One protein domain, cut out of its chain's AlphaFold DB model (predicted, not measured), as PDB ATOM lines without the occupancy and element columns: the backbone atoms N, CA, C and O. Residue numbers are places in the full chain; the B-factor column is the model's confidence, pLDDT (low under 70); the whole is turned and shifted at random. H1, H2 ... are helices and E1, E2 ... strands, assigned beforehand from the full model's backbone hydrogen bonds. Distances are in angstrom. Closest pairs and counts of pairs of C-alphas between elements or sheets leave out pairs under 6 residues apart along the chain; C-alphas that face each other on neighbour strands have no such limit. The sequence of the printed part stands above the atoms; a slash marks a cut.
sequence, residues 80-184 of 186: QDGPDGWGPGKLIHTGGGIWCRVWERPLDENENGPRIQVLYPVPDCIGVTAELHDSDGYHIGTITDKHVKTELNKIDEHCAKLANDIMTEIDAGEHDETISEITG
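What this domain is: This is residues 80 to 184 of the 186 residues of an uncharacterized protein of Halorientalis persicus (UniProt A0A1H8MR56). A single strongly twisted sheet of five strands forms a curved wall, with the long helix H1 lying over its inner strands E3 and E4 and the short helix H2 over its edge strand E5. The wall is one continuous meander, each strand the antiparallel neighbour of the one before, and the two helices follow it as a second layer. The printed part has 105 residues, with five named strands and then two named helices in the order E1 E2 E3 E4 E5 H1 H2; the class is mixed, helices and strands. The whole is compact, with a radius of gyration of the C-alphas of 13.3 A and spans of 40 by 29 by 23 A.

How they stand to each other: After residues 80 to 88, which hold no named element, E1, residues 89 to 95, and E2, residues 98 to 106, form an antiparallel hairpin, with N 92 and O 100 2.8 A apart. E2 bends by 56 degrees at residue 101. E3, residues 115 to 122, forms a hairpin with E2, with N 103 and O 118 2.9 A apart. E4, residues 127 to 133, forms a hairpin with E3, with N 117 and O 131 2.8 A apart. E5, residues 139 to 147, forms a hairpin with E4, with N 130 and O 144 2.8 A apart. E5 bends by 63 degrees at residue 143. The edge strands E1 and E5 are apart. H1, residues 155 to 171, is on the sheet at a height of 7.9 A, over E3 and E4. It runs along the strands, at 13 degrees to E3 on the local plane. The closest C-alphas of H1 and E4 are those of Ala 163 and Val 128, 6.2 A apart. H2, residues 176 to 183, is on the sheet at a height of 9.0 A, over E5; its closest C-alpha pair with E5 is Ile 182 and Gly 141, 6.0 A. H1 and H2 are close but not clearly touching, about perpendicular at 87 degrees, with the C-alphas of Ile 170 and Asp 176 closest at 7.4 A. In H1 and H2 every O i to N i+4 pair is within hydrogen-bond range.

Where its parts are: E1 begins at C-alpha 89, (-0.615, -1.686, -18.985). From first to last C-alpha, E2 measures 23.7 A, E3 21.7 A and E5 19.9 A. H1 measures 24.1 A and begins at C-alpha 155, (-8.294, 10.476, -15.261). H2 ends at C-alpha 183, (1.743, -1.832, -42.726).

The domain as a whole: The two C-alphas farthest apart are those of Asn 153 and Gly 184, 40.9 A. The printed part has no cut and no long link. Mean pLDDT of the printed part is 87.9; residue 96 and residues 149 to 152 are under 70.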
ATOM      1  N   GLN A  80      -1.687  -2.111 -14.863       90.50
ATOM      2  CA  GLN A  80      -3.111  -2.410 -15.006       90.50
ATOM      3  C   GLN A  80      -3.339  -3.555 -15.989       90.50
ATOM      4  O   GLN A  80      -2.589  -3.720 -16.951       90.50
ATOM      5  N   ASP A  81      -4.389  -4.334 -15.759       91.25
ATOM      6  CA  ASP A  81      -4.750  -5.427 -16.656       91.25
ATOM      7  C   ASP A  81      -5.327  -4.883 -17.976       91.25
ATOM      8  O   ASP A  81      -6.012  -3.857 -18.009       91.25
ATOM      9  N   GLY A  82      -5.002  -5.559 -19.076       88.69
ATOM     10  CA  GLY A  82      -5.646  -5.381 -20.380       88.69
ATOM     11  C   GLY A  82      -6.549  -6.575 -20.715       88.69
ATOM     12  O   GLY A  82      -6.640  -7.517 -19.921       88.69
ATOM     13  N   PRO A  83      -7.212  -6.563 -21.882       89.25
ATOM     14  CA  PRO A  83      -7.946  -7.719 -22.376       89.25
ATOM     15  C   PRO A  83      -6.998  -8.865 -22.771       89.25
ATOM     16  O   PRO A  83      -5.784  -8.687 -22.897       89.25
ATOM     17  N   ASP A  84      -7.555 -10.065 -22.955       88.00
ATOM     18  CA  ASP A  84      -6.782 -11.259 -23.312       88.00
ATOM     19  C   ASP A  84      -5.962 -11.035 -24.595       88.00
ATOM     20  O   ASP A  84      -6.477 -10.581 -25.610       88.00
ATOM     21  N   GLY A  85      -4.677 -11.399 -24.566       86.50
ATOM     22  CA  GLY A  85      -3.762 -11.224 -25.702       86.50
ATOM     23  C   GLY A  85      -2.978  -9.910 -25.697       86.50
ATOM     24  O   GLY A  85      -2.050  -9.770 -26.493       86.50
ATOM     25  N   TRP A  86      -3.279  -8.997 -24.771       94.12
ATOM     26  CA  TRP A  86      -2.500  -7.785 -24.529       94.12
ATOM     27  C   TRP A  86      -1.550  -7.960 -23.345       94.12
ATOM     28  O   TRP A  86      -1.852  -8.634 -22.358       94.12
ATOM     29  N   GLY A  87      -0.375  -7.339 -23.437       91.88
ATOM     30  CA  GLY A  87       0.520  -7.191 -22.297       91.88
ATOM     31  C   GLY A  87      -0.094  -6.299 -21.210       91.88
ATOM     32  O   GLY A  87      -1.011  -5.525 -21.484       91.88
ATOM     33  N   PRO A  88       0.413  -6.365 -19.967       92.56
ATOM     34  CA  PRO A  88      -0.049  -5.484 -18.902       92.56
ATOM     35  C   PRO A  88       0.225  -4.011 -19.238       92.56
ATOM     36  O   PRO A  88       1.290  -3.681 -19.760       92.56
ATOM     37  N   GLY A  89      -0.702  -3.135 -18.858       93.62
ATOM     38  CA  GLY A  89      -0.615  -1.686 -18.985       93.62
ATOM     39  C   GLY A  89       0.407  -1.100 -18.023       93.62
ATOM     40  O   GLY A  89       0.101  -0.861 -16.851       93.62
ATOM     41  N   LYS A  90       1.625  -0.859 -18.495       93.19
ATOM     42  CA  LYS A  90       2.746  -0.391 -17.666       93.19
ATOM     43  C   LYS A  90       2.840   1.127 -17.671       93.19
ATOM     44  O   LYS A  90       2.582   1.756 -18.693       93.19
ATOM     45  N   LEU A  91       3.265   1.707 -16.551       90.44
ATOM     46  CA  LEU A  91       3.781   3.077 -16.551       90.44
ATOM     47  C   LEU A  91       5.187   3.098 -17.143       90.44
ATOM     48  O   LEU A  91       6.102   2.461 -16.619       90.44
ATOM     49  N   ILE A  92       5.356   3.845 -18.227       87.56
ATOM     50  CA  ILE A  92       6.621   4.001 -18.941       87.56
ATOM     51  C   ILE A  92       6.911   5.492 -19.087       87.56
ATOM     52  O   ILE A  92       6.047   6.275 -19.473       87.56
ATOM     53  N   HIS A  93       8.146   5.885 -18.791       86.00
ATOM     54  CA  HIS A  93       8.629   7.223 -19.096       86.00
ATOM     55  C   HIS A  93       9.037   7.280 -20.573       86.00
ATOM     56  O   HIS A  93      10.049   6.694 -20.960       86.00
ATOM     57  N   THR A  94       8.263   7.981 -21.398       78.06
ATOM     58  CA  THR A  94       8.418   8.009 -22.866       78.06
ATOM     59  C   THR A  94       9.376   9.097 -23.360       78.06
ATOM     60  O   THR A  94       9.585   9.246 -24.560       78.06
ATOM     61  N   GLY A  95      10.013   9.833 -22.443       70.00
ATOM     62  CA  GLY A  95      10.896  10.958 -22.762       70.00
ATOM     63  C   GLY A  95      10.217  12.308 -22.522       70.00
ATOM     64  O   GLY A  95       9.031  12.383 -22.222       70.00
ATOM     65  N   GLY A  96      10.991  13.396 -22.552       68.75
ATOM     66  CA  GLY A  96      10.454  14.753 -22.356       68.75
ATOM     67  C   GLY A  96       9.823  15.029 -20.981       68.75
ATOM     68  O   GLY A  96       9.126  16.027 -20.829       68.75
ATOM     69  N   GLY A  97      10.049  14.165 -19.983       71.88
ATOM     70  CA  GLY A  97       9.407  14.258 -18.667       71.88
ATOM     71  C   GLY A  97       7.976  13.715 -18.631       71.88
ATOM     72  O   GLY A  97       7.271  13.959 -17.653       71.88
ATOM     73  N   ILE A  98       7.534  13.015 -19.681       81.19
ATOM     74  CA  ILE A  98       6.173  12.494 -19.804       81.19
ATOM     75  C   ILE A  98       6.151  11.024 -19.391       81.19
ATOM     76  O   ILE A  98       6.958  10.204 -19.836       81.19
ATOM     77  N   TRP A  99       5.192  10.703 -18.531       88.56
ATOM     78  CA  TRP A  99       4.835   9.339 -18.190       88.56
ATOM     79  C   TRP A  99       3.592   8.940 -18.970       88.56
ATOM     80  O   TRP A  99       2.609   9.678 -18.988       88.56
ATOM     81  N   CYS A 100       3.622   7.762 -19.580       91.94
ATOM     82  CA  CYS A 100       2.476   7.177 -20.257       91.94
ATOM     83  C   CYS A 100       2.116   5.837 -19.623       91.94
ATOM     84  O   CYS A 100       2.990   5.067 -19.223       91.94
ATOM     85  N   ARG A 101       0.821   5.539 -19.581       93.81
ATOM     86  CA  ARG A 101       0.333   4.168 -19.458       93.81
ATOM     87  C   ARG A 101       0.361   3.542 -20.846       93.81
ATOM     88  O   ARG A 101      -0.190   4.147 -21.756       93.81
ATOM     89  N   VAL A 102       0.970   2.369 -20.999       95.00
ATOM     90  CA  VAL A 102       1.115   1.692 -22.299       95.00
ATOM     91  C   VAL A 102       0.741   0.218 -22.175       95.00
ATOM     92  O   VAL A 102       1.338  -0.503 -21.372       95.00
ATOM     93  N   TRP A 103      -0.222  -0.227 -22.982       96.94
ATOM     94  CA  TRP A 103      -0.459  -1.639 -23.290       96.94
ATOM     95  C   TRP A 103       0.141  -1.952 -24.652       96.94
ATOM     96  O   TRP A 103       0.062  -1.133 -25.565       96.94
ATOM     97  N   GLU A 104       0.710  -3.141 -24.798       94.94
ATOM     98  CA  GLU A 104       1.353  -3.563 -26.041       94.94
ATOM     99  C   GLU A 104       0.846  -4.937 -26.463       94.94
ATOM    100  O   GLU A 104       0.639  -5.817 -25.622       94.94
ATOM    101  N   ARG A 105       0.699  -5.134 -27.772       93.50
ATOM    102  CA  ARG A 105       0.383  -6.430 -28.368       93.50
ATOM    103  C   ARG A 105       1.199  -6.629 -29.653       93.50
ATOM    104  O   ARG A 105       1.128  -5.770 -30.535       93.50
ATOM    105  N   PRO A 106       1.959  -7.732 -29.791       91.44
ATOM    106  CA  PRO A 106       2.610  -8.060 -31.055       91.44
ATOM    107  C   PRO A 106       1.556  -8.416 -32.115       91.44
ATOM    108  O   PRO A 106       0.538  -9.040 -31.800       91.44
ATOM    109  N   LEU A 107       1.786  -8.007 -33.364       87.25
ATOM    110  CA  LEU A 107       0.897  -8.331 -34.486       87.25
ATOM    111  C   LEU A 107       1.081  -9.760 -35.006       87.25
ATOM    112  O   LEU A 107       0.162 -10.325 -35.595       87.25
ATOM    113  N   ASP A 108       2.256 -10.342 -34.796       83.06
ATOM    114  CA  ASP A 108       2.597 -11.691 -35.224       83.06
ATOM    115  C   ASP A 108       3.231 -12.499 -34.074       83.06
ATOM    116  O   ASP A 108       3.350 -12.037 -32.939       83.06
ATOM    117  N   GLU A 109       3.587 -13.759 -34.341       79.25
ATOM    118  CA  GLU A 109       4.222 -14.634 -33.342       79.25
ATOM    119  C   GLU A 109       5.684 -14.248 -33.041       79.25
ATOM    120  O   GLU A 109       6.309 -14.845 -32.160       79.25
ATOM    121  N   ASN A 110       6.263 -13.287 -33.769       79.50
ATOM    122  CA  ASN A 110       7.612 -12.809 -33.523       79.50
ATOM    123  C   ASN A 110       7.567 -11.707 -32.458       79.50
ATOM    124  O   ASN A 110       7.073 -10.610 -32.684       79.50
ATOM    125  N   GLU A 111       8.161 -11.966 -31.292       71.44
ATOM    126  CA  GLU A 111       8.226 -10.982 -30.199       71.44
ATOM    127  C   GLU A 111       8.999  -9.700 -30.569       71.44
ATOM    128  O   GLU A 111       8.847  -8.682 -29.898       71.44
ATOM    129  N   ASN A 112       9.802  -9.738 -31.640       76.69
ATOM    130  CA  ASN A 112      10.481  -8.570 -32.213       76.69
ATOM    131  C   ASN A 112       9.808  -8.075 -33.505       76.69
ATOM    132  O   ASN A 112      10.433  -7.373 -34.292       76.69
ATOM    133  N   GLY A 113       8.590  -8.528 -33.795       81.94
ATOM    134  CA  GLY A 113       7.791  -8.072 -34.924       81.94
ATOM    135  C   GLY A 113       7.131  -6.716 -34.657       81.94
ATOM    136  O   GLY A 113       7.297  -6.132 -33.580       81.94
ATOM    137  N   PRO A 114       6.372  -6.197 -35.634       88.69
ATOM    138  CA  PRO A 114       5.579  -4.997 -35.435       88.69
ATOM    139  C   PRO A 114       4.566  -5.196 -34.303       88.69
ATOM    140  O   PRO A 114       4.035  -6.291 -34.080       88.69
ATOM    141  N   ARG A 115       4.279  -4.118 -33.581       93.88
ATOM    142  CA  ARG A 115       3.415  -4.136 -32.399       93.88
ATOM    143  C   ARG A 115       2.455  -2.969 -32.400       93.88
ATOM    144  O   ARG A 115       2.788  -1.874 -32.848       93.88
ATOM    145  N   ILE A 116       1.284  -3.205 -31.829       95.75
ATOM    146  CA  ILE A 116       0.348  -2.146 -31.488       95.75
ATOM    147  C   ILE A 116       0.634  -1.704 -30.057       95.75
ATOM    148  O   ILE A 116       0.776  -2.541 -29.163       95.75
ATOM    149  N   GLN A 117       0.682  -0.394 -29.844       96.25
ATOM    150  CA  GLN A 117       0.674   0.221 -28.526       96.25
ATOM    151  C   GLN A 117      -0.631   0.991 -28.338       96.25
ATOM    152  O   GLN A 117      -1.039   1.747 -29.212       96.25
ATOM    153  N   VAL A 118      -1.288   0.819 -27.193       97.31
ATOM    154  CA  VAL A 118      -2.395   1.683 -26.767       97.31
ATOM    155  C   VAL A 118      -1.930   2.442 -25.542       97.31
ATOM    156  O   VAL A 118      -1.530   1.825 -24.552       97.31
ATOM    157  N   LEU A 119      -1.950   3.771 -25.610       95.44
ATOM    158  CA  LEU A 119      -1.338   4.603 -24.586       95.44
ATOM    159  C   LEU A 119      -2.094   5.889 -24.282       95.44
ATOM    160  O   LEU A 119      -2.859   6.409 -25.095       95.44
ATOM    161  N   TYR A 120      -1.846   6.416 -23.087       92.75
ATOM    162  CA  TYR A 120      -2.233   7.770 -22.708       92.75
ATOM    163  C   TYR A 120      -1.252   8.374 -21.695       92.75
ATOM    164  O   TYR A 120      -0.684   7.640 -20.877       92.75
ATOM    165  N   PRO A 121      -1.058   9.704 -21.712       90.19
ATOM    166  CA  PRO A 121      -0.203  10.382 -20.748       90.19
ATOM    167  C   PRO A 121      -0.857  10.472 -19.362       90.19
ATOM    168  O   PRO A 121      -2.071  10.637 -19.231       90.19
ATOM    169  N   VAL A 122      -0.032  10.408 -18.317       86.75
ATOM    170  CA  VAL A 122      -0.411  10.599 -16.912       86.75
ATOM    171  C   VAL A 122       0.486  11.655 -16.244       86.75
ATOM    172  O   VAL A 122       1.677  11.729 -16.552       86.75
ATOM    173  N   PRO A 123      -0.044  12.479 -15.318       83.69
ATOM    174  CA  PRO A 123      -1.438  12.515 -14.867       83.69
ATOM    175  C   PRO A 123      -2.385  13.251 -15.830       83.69
ATOM    176  O   PRO A 123      -3.601  13.141 -15.695       83.69
ATOM    177  N   ASP A 124      -1.839  13.983 -16.801       79.56
ATOM    178  CA  ASP A 124      -2.587  14.887 -17.672       79.56
ATOM    179  C   ASP A 124      -2.996  14.201 -18.987       79.56
ATOM    180  O   ASP A 124      -2.391  14.401 -20.039       79.56
ATOM    181  N   CYS A 125      -4.050  13.384 -18.926       82.56
ATOM    182  CA  CYS A 125      -4.633  12.715 -20.094       82.56
ATOM    183  C   CYS A 125      -5.666  13.617 -20.787       82.56
ATOM    184  O   CYS A 125      -6.642  14.053 -20.168       82.56
ATOM    185  N   ILE A 126      -5.501  13.834 -22.093       80.88
ATOM    186  CA  ILE A 126      -6.510  14.478 -22.960       80.88
ATOM    187  C   ILE A 126      -7.175  13.493 -23.932       80.88
ATOM    188  O   ILE A 126      -8.192  13.820 -24.551       80.88
ATOM    189  N   GLY A 127      -6.626  12.286 -24.044       88.62
ATOM    190  CA  GLY A 127      -7.049  11.259 -24.979       88.62
ATOM    191  C   GLY A 127      -6.232   9.983 -24.825       88.62
ATOM    192  O   GLY A 127      -5.228   9.960 -24.114       88.62
ATOM    193  N   VAL A 128      -6.715   8.935 -25.478       94.56
ATOM    194  CA  VAL A 128      -6.057   7.640 -25.611       94.56
ATOM    195  C   VAL A 128      -5.802   7.402 -27.089       94.56
ATOM    196  O   VAL A 128      -6.721   7.534 -27.903       94.56
ATOM    197  N   THR A 129      -4.576   7.014 -27.408       95.81
ATOM    198  CA  THR A 129      -4.118   6.799 -28.777       95.81
ATOM    199  C   THR A 129      -3.712   5.339 -28.944       95.81
ATOM    200  O   THR A 129      -3.105   4.752 -28.047       95.81
ATOM    201  N   ALA A 130      -4.069   4.742 -30.080       96.56
ATOM    202  CA  ALA A 130      -3.524   3.471 -30.532       96.56
ATOM    203  C   ALA A 130      -2.580   3.717 -31.704       96.56
ATOM    204  O   ALA A 130      -2.958   4.326 -32.707       96.56
ATOM    205  N   GLU A 131      -1.362   3.223 -31.574       95.38
ATOM    206  CA  GLU A 131      -0.249   3.475 -32.473       95.38
ATOM    207  C   GLU A 131       0.381   2.158 -32.906       95.38
ATOM    208  O   GLU A 131       0.356   1.160 -32.182       95.38
ATOM    209  N   LEU A 132       0.948   2.159 -34.104       93.38
ATOM    210  CA  LEU A 132       1.667   1.034 -34.656       93.38
ATOM    211  C   LEU A 132       3.160   1.333 -34.680       93.38
ATOM    212  O   LEU A 132       3.588   2.405 -35.115       93.38
ATOM    213  N   HIS A 133       3.940   0.351 -34.241       89.75
ATOM    214  CA  HIS A 133       5.390   0.387 -34.266       89.75
ATOM    215  C   HIS A 133       5.941  -0.766 -35.099       89.75
ATOM    216  O   HIS A 133       5.373  -1.862 -35.098       89.75
ATOM    217  N   ASP A 134       7.050  -0.526 -35.793       86.25
ATOM    218  CA  ASP A 134       7.800  -1.574 -36.484       86.25
ATOM    219  C   ASP A 134       8.616  -2.450 -35.511       86.25
ATOM    220  O   ASP A 134       8.547  -2.303 -34.287       86.25
ATOM    221  N   SER A 135       9.389  -3.386 -36.070       83.19
ATOM    222  CA  SER A 135      10.248  -4.316 -35.325       83.19
ATOM    223  C   SER A 135      11.345  -3.636 -34.506       83.19
ATOM    224  O   SER A 135      11.782  -4.174 -33.489       83.19
ATOM    225  N   ASP A 136      11.787  -2.457 -34.938       78.19
ATOM    226  CA  ASP A 136      12.812  -1.671 -34.254       78.19
ATOM    227  C   ASP A 136      12.187  -0.742 -33.194       78.19
ATOM    228  O   ASP A 136      12.882  -0.113 -32.394       78.19
ATOM    229  N   GLY A 137      10.853  -0.708 -33.127       78.44
ATOM    230  CA  GLY A 137      10.085   0.082 -32.181       78.44
ATOM    231  C   GLY A 137       9.804   1.504 -32.646       78.44
ATOM    232  O   GLY A 137       9.288   2.293 -31.849       78.44
ATOM    233  N   TYR A 138      10.092   1.842 -33.903       81.69
ATOM    234  CA  TYR A 138       9.752   3.146 -34.454       81.69
ATOM    235  C   TYR A 138       8.258   3.232 -34.719       81.69
ATOM    236  O   TYR A 138       7.653   2.306 -35.250       81.69
ATOM    237  N   HIS A 139       7.669   4.367 -34.354       86.62
ATOM    238  CA  HIS A 139       6.286   4.670 -34.689       86.62
ATOM    239  C   HIS A 139       6.134   4.803 -36.210       86.62
ATOM    240  O   HIS A 139       6.802   5.632 -36.833       86.62
ATOM    241  N   ILE A 140       5.233   4.011 -36.791       87.06
ATOM    242  CA  ILE A 140       4.970   3.970 -38.236       87.06
ATOM    243  C   ILE A 140       3.561   4.437 -38.611       87.06
ATOM    244  O   ILE A 140       3.306   4.711 -39.782       87.06
ATOM    245  N   GLY A 141       2.653   4.600 -37.645       88.12
ATOM    246  CA  GLY A 141       1.350   5.202 -37.904       88.12
ATOM    247  C   GLY A 141       0.372   5.110 -36.740       88.12
ATOM    248  O   GLY A 141       0.455   4.224 -35.895       88.12
ATOM    249  N   THR A 142      -0.599   6.018 -36.732       95.38
ATOM    250  CA  THR A 142      -1.669   6.057 -35.732       95.38
ATOM    251  C   THR A 142      -2.891   5.303 -36.249       95.38
ATOM    252  O   THR A 142      -3.409   5.628 -37.314       95.38
ATOM    253  N   ILE A 143      -3.376   4.329 -35.478       95.12
ATOM    254  CA  ILE A 143      -4.570   3.533 -35.798       95.12
ATOM    255  C   ILE A 143      -5.829   4.333 -35.450       95.12
ATOM    256  O   ILE A 143      -6.727   4.500 -36.273       95.12
ATOM    257  N   THR A 144      -5.902   4.845 -34.220       96.06
ATOM    258  CA  THR A 144      -7.026   5.665 -33.760       96.06
ATOM    259  C   THR A 144      -6.620   6.563 -32.598       96.06
ATOM    260  O   THR A 144      -5.683   6.261 -31.863       96.06
ATOM    261  N   ASP A 145      -7.354   7.655 -32.416       93.50
ATOM    262  CA  ASP A 145      -7.222   8.556 -31.277       93.50
ATOM    263  C   ASP A 145      -8.611   8.919 -30.748       93.50
ATOM    264  O   ASP A 145      -9.520   9.274 -31.509       93.50
ATOM    265  N   LYS A 146      -8.797   8.804 -29.431       91.56
ATOM    266  CA  LYS A 146     -10.056   9.132 -28.765       91.56
ATOM    267  C   LYS A 146      -9.812  10.074 -27.602       91.56
ATOM    268  O   LYS A 146      -9.192   9.729 -26.602       91.56
ATOM    269  N   HIS A 147     -10.406  11.254 -27.695       85.31
ATOM    270  CA  HIS A 147     -10.311  12.272 -26.660       85.31
ATOM    271  C   HIS A 147     -11.220  11.961 -25.470       85.31
ATOM    272  O   HIS A 147     -12.393  11.610 -25.643       85.31
ATOM    273  N   VAL A 148     -10.727  12.211 -24.256       78.88
ATOM    274  CA  VAL A 148     -11.535  12.102 -23.036       78.88
ATOM    275  C   VAL A 148     -11.930  13.494 -22.557       78.88
ATOM    276  O   VAL A 148     -11.108  14.396 -22.422       78.88
ATOM    277  N   LYS A 149     -13.226  13.689 -22.301       67.19
ATOM    278  CA  LYS A 149     -13.738  14.885 -21.621       67.19
ATOM    279  C   LYS A 149     -13.929  14.540 -20.151       67.19
ATOM    280  O   LYS A 149     -15.035  14.171 -19.762       67.19
ATOM    281  N   THR A 150     -12.867  14.602 -19.356       61.00
ATOM    282  CA  THR A 150     -12.911  14.126 -17.963       61.00
ATOM    283  C   THR A 150     -12.703  15.241 -16.953       61.00
ATOM    284  O   THR A 150     -11.997  16.215 -17.198       61.00
ATOM    285  N   GLU A 151     -13.311  15.066 -15.782       61.44
ATOM    286  CA  GLU A 151     -12.960  15.793 -14.566       61.44
ATOM    287  C   GLU A 151     -11.608  15.286 -14.020       61.44
ATOM    288  O   GLU A 151     -11.291  14.100 -14.108       61.44
ATOM    289  N   LEU A 152     -10.808  16.193 -13.448       60.75
ATOM    290  CA  LEU A 152      -9.387  15.991 -13.113       60.75
ATOM    291  C   LEU A 152      -9.080  14.851 -12.113       60.75
ATOM    292  O   LEU A 152      -7.924  14.483 -11.952       60.75
ATOM    293  N   ASN A 153     -10.071  14.296 -11.410       70.06
ATOM    294  CA  ASN A 153      -9.854  13.393 -10.271       70.06
ATOM    295  C   ASN A 153     -10.050  11.894 -10.568       70.06
ATOM    296  O   ASN A 153      -9.907  11.084  -9.653       70.06
ATOM    297  N   LYS A 154     -10.392  11.513 -11.804       75.75
ATOM    298  CA  LYS A 154     -10.572  10.105 -12.219       75.75
ATOM    299  C   LYS A 154      -9.939   9.790 -13.574       75.75
ATOM    300  O   LYS A 154     -10.392   8.903 -14.291       75.75
ATOM    301  N   ILE A 155      -8.910  10.550 -13.938       82.31
ATOM    302  CA  ILE A 155      -8.294  10.476 -15.261       82.31
ATOM    303  C   ILE A 155      -7.842   9.048 -15.595       82.31
ATOM    304  O   ILE A 155      -8.218   8.545 -16.648       82.31
ATOM    305  N   ASP A 156      -7.121   8.385 -14.686       85.81
ATOM    306  CA  ASP A 156      -6.582   7.044 -14.940       85.81
ATOM    307  C   ASP A 156      -7.691   6.011 -15.183       85.81
ATOM    308  O   ASP A 156      -7.686   5.339 -16.203       85.81
ATOM    309  N   GLU A 157      -8.709   5.957 -14.315       87.69
ATOM    310  CA  GLU A 157      -9.849   5.032 -14.451       87.69
ATOM    311  C   GLU A 157     -10.586   5.224 -15.792       87.69
ATOM    312  O   GLU A 157     -10.962   4.257 -16.459       87.69
ATOM    313  N   HIS A 158     -10.789   6.477 -16.211       88.88
ATOM    314  CA  HIS A 158     -11.486   6.788 -17.457       88.88
ATOM    315  C   HIS A 158     -10.636   6.517 -18.704       88.88
ATOM    316  O   HIS A 158     -11.159   5.944 -19.662       88.88
ATOM    317  N   CYS A 159      -9.357   6.906 -18.702       91.56
ATOM    318  CA  CYS A 159      -8.455   6.657 -19.826       91.56
ATOM    319  C   CYS A 159      -8.143   5.154 -19.951       91.56
ATOM    320  O   CYS A 159      -8.199   4.625 -21.057       91.56
ATOM    321  N   ALA A 160      -7.972   4.421 -18.846       92.25
ATOM    322  CA  ALA A 160      -7.814   2.965 -18.854       92.25
ATOM    323  C   ALA A 160      -9.034   2.241 -19.427       92.25
ATOM    324  O   ALA A 160      -8.896   1.309 -20.223       92.25
ATOM    325  N   LYS A 161     -10.246   2.681 -19.071       91.94
ATOM    326  CA  LYS A 161     -11.465   2.125 -19.662       91.94
ATOM    327  C   LYS A 161     -11.518   2.368 -21.171       91.94
ATOM    328  O   LYS A 161     -11.808   1.445 -21.919       91.94
ATOM    329  N   LEU A 162     -11.216   3.587 -21.612       93.81
ATOM    330  CA  LEU A 162     -11.215   3.916 -23.035       93.81
ATOM    331  C   LEU A 162     -10.124   3.154 -23.807       93.81
ATOM    332  O   LEU A 162     -10.376   2.719 -24.926       93.81
ATOM    333  N   ALA A 163      -8.953   2.943 -23.200       95.94
ATOM    334  CA  ALA A 163      -7.910   2.080 -23.745       95.94
ATOM    335  C   ALA A 163      -8.409   0.643 -23.927       95.94
ATOM    336  O   ALA A 163      -8.226   0.070 -24.995       95.94
ATOM    337  N   ASN A 164      -9.104   0.084 -22.932       95.62
ATOM    338  CA  ASN A 164      -9.725  -1.240 -23.038       95.62
ATOM    339  C   ASN A 164     -10.784  -1.320 -24.145       95.62
ATOM    340  O   ASN A 164     -10.818  -2.311 -24.877       95.62
ATOM    341  N   ASP A 165     -11.609  -0.283 -24.303       95.25
ATOM    342  CA  ASP A 165     -12.590  -0.219 -25.388       95.25
ATOM    343  C   ASP A 165     -11.877  -0.230 -26.758       95.25
ATOM    344  O   ASP A 165     -12.240  -1.015 -27.628       95.25
ATOM    345  N   ILE A 166     -10.807   0.560 -26.932       96.88
ATOM    346  CA  ILE A 166      -9.997   0.574 -28.166       96.88
ATOM    347  C   ILE A 166      -9.331  -0.786 -28.425       96.88
ATOM    348  O   ILE A 166      -9.411  -1.296 -29.538       96.88
ATOM    349  N   MET A 167      -8.705  -1.393 -27.413       97.56
ATOM    350  CA  MET A 167      -8.084  -2.719 -27.538       97.56
ATOM    351  C   MET A 167      -9.111  -3.776 -27.970       97.56
ATOM    352  O   MET A 167      -8.831  -4.589 -28.844       97.56
ATOM    353  N   THR A 168     -10.328  -3.715 -27.424       96.12
ATOM    354  CA  THR A 168     -11.424  -4.623 -27.794       96.12
ATOM    355  C   THR A 168     -11.891  -4.413 -29.239       96.12
ATOM    356  O   THR A 168     -12.160  -5.387 -29.937       96.12
ATOM    357  N   GLU A 169     -11.981  -3.165 -29.708       96.06
ATOM    358  CA  GLU A 169     -12.314  -2.850 -31.108       96.06
ATOM    359  C   GLU A 169     -11.244  -3.372 -32.079       96.06
ATOM    360  O   GLU A 169     -11.571  -3.922 -33.132       96.06
ATOM    361  N   ILE A 170      -9.964  -3.240 -31.713       95.88
ATOM    362  CA  ILE A 170      -8.838  -3.790 -32.479       95.88
ATOM    363  C   ILE A 170      -8.933  -5.318 -32.538       95.88
ATOM    364  O   ILE A 170      -8.856  -5.890 -33.620       95.88
ATOM    365  N   ASP A 171      -9.172  -5.988 -31.409       94.81
ATOM    366  CA  ASP A 171      -9.324  -7.450 -31.363       94.81
ATOM    367  C   ASP A 171     -10.535  -7.947 -32.172       94.81
ATOM    368  O   ASP A 171     -10.528  -9.066 -32.689       94.81
ATOM    369  N   ALA A 172     -11.576  -7.119 -32.294       94.69
ATOM    370  CA  ALA A 172     -12.756  -7.391 -33.108       94.69
ATOM    371  C   ALA A 172     -12.538  -7.148 -34.616       94.69
ATOM    372  O   ALA A 172     -13.438  -7.444 -35.407       94.69
ATOM    373  N   GLY A 173     -11.369  -6.635 -35.014       94.69
ATOM    374  CA  GLY A 173     -11.013  -6.341 -36.403       94.69
ATOM    375  C   GLY A 173     -11.630  -5.052 -36.952       94.69
ATOM    376  O   GLY A 173     -11.673  -4.855 -38.165       94.69
ATOM    377  N   GLU A 174     -12.125  -4.151 -36.095       97.00
ATOM    378  CA  GLU A 174     -12.746  -2.891 -36.543       97.00
ATOM    379  C   GLU A 174     -11.745  -1.936 -37.214       97.00
ATOM    380  O   GLU A 174     -12.148  -1.049 -37.965       97.00
ATOM    381  N   HIS A 175     -10.446  -2.143 -36.971       95.44
ATOM    382  CA  HIS A 175      -9.349  -1.313 -37.477       95.44
ATOM    383  C   HIS A 175      -8.417  -2.052 -38.456       95.44
ATOM    384  O   HIS A 175      -7.370  -1.513 -38.811       95.44
ATOM    385  N   ASP A 176      -8.781  -3.259 -38.913       94.00
ATOM    386  CA  ASP A 176      -7.926  -4.103 -39.769       94.00
ATOM    387  C   ASP A 176      -7.530  -3.412 -41.084       94.00
ATOM    388  O   ASP A 176      -6.388  -3.534 -41.525       94.00
ATOM    389  N   GLU A 177      -8.448  -2.653 -41.695       94.56
ATOM    390  CA  GLU A 177      -8.175  -1.888 -42.920       94.56
ATOM    391  C   GLU A 177      -7.086  -0.837 -42.672       94.56
ATOM    392  O   GLU A 177      -6.071  -0.833 -43.362       94.56
ATOM    393  N   THR A 178      -7.231  -0.024 -41.621       94.12
ATOM    394  CA  THR A 178      -6.236   0.986 -41.228       94.12
ATOM    395  C   THR A 178      -4.881   0.355 -40.907       94.12
ATOM    396  O   THR A 178      -3.840   0.858 -41.326       94.12
ATOM    397  N   ILE A 179      -4.868  -0.762 -40.174       92.62
ATOM    398  CA  ILE A 179      -3.632  -1.479 -39.832       92.62
ATOM    399  C   ILE A 179      -2.955  -2.002 -41.106       92.62
ATOM    400  O   ILE A 179      -1.741  -1.850 -41.262       92.62
ATOM    401  N   SER A 180      -3.725  -2.570 -42.036       92.00
ATOM    402  CA  SER A 180      -3.220  -3.026 -43.334       92.00
ATOM    403  C   SER A 180      -2.645  -1.866 -44.148       92.00
ATOM    404  O   SER A 180      -1.544  -1.980 -44.676       92.00
ATOM    405  N   GLU A 181      -3.329  -0.723 -44.207       92.19
ATOM    406  CA  GLU A 181      -2.842   0.465 -44.917       92.19
ATOM    407  C   GLU A 181      -1.509   0.975 -44.352       92.19
ATOM    408  O   GLU A 181      -0.586   1.257 -45.117       92.19
ATOM    409  N   ILE A 182      -1.375   1.053 -43.022       89.06
ATOM    410  CA  ILE A 182      -0.142   1.514 -42.361       89.06
ATOM    411  C   ILE A 182       1.008   0.523 -42.588       89.06
ATOM    412  O   ILE A 182       2.141   0.932 -42.833       89.06
ATOM    413  N   THR A 183       0.729  -0.780 -42.526       86.56
ATOM    414  CA  THR A 183       1.743  -1.832 -42.726       86.56
ATOM    415  C   THR A 183       2.097  -2.079 -44.193       86.56
ATOM    416  O   THR A 183       3.028  -2.835 -44.474       86.56
ATOM    417  N   GLY A 184       1.401  -1.433 -45.133       80.81
ATOM    418  CA  GLY A 184       1.618  -1.610 -46.567       80.81
ATOM    419  C   GLY A 184       1.044  -2.917 -47.122       80.81
ATOM    420  O   GLY A 184       1.577  -3.445 -48.097       80.81
TER     421      GLY A 184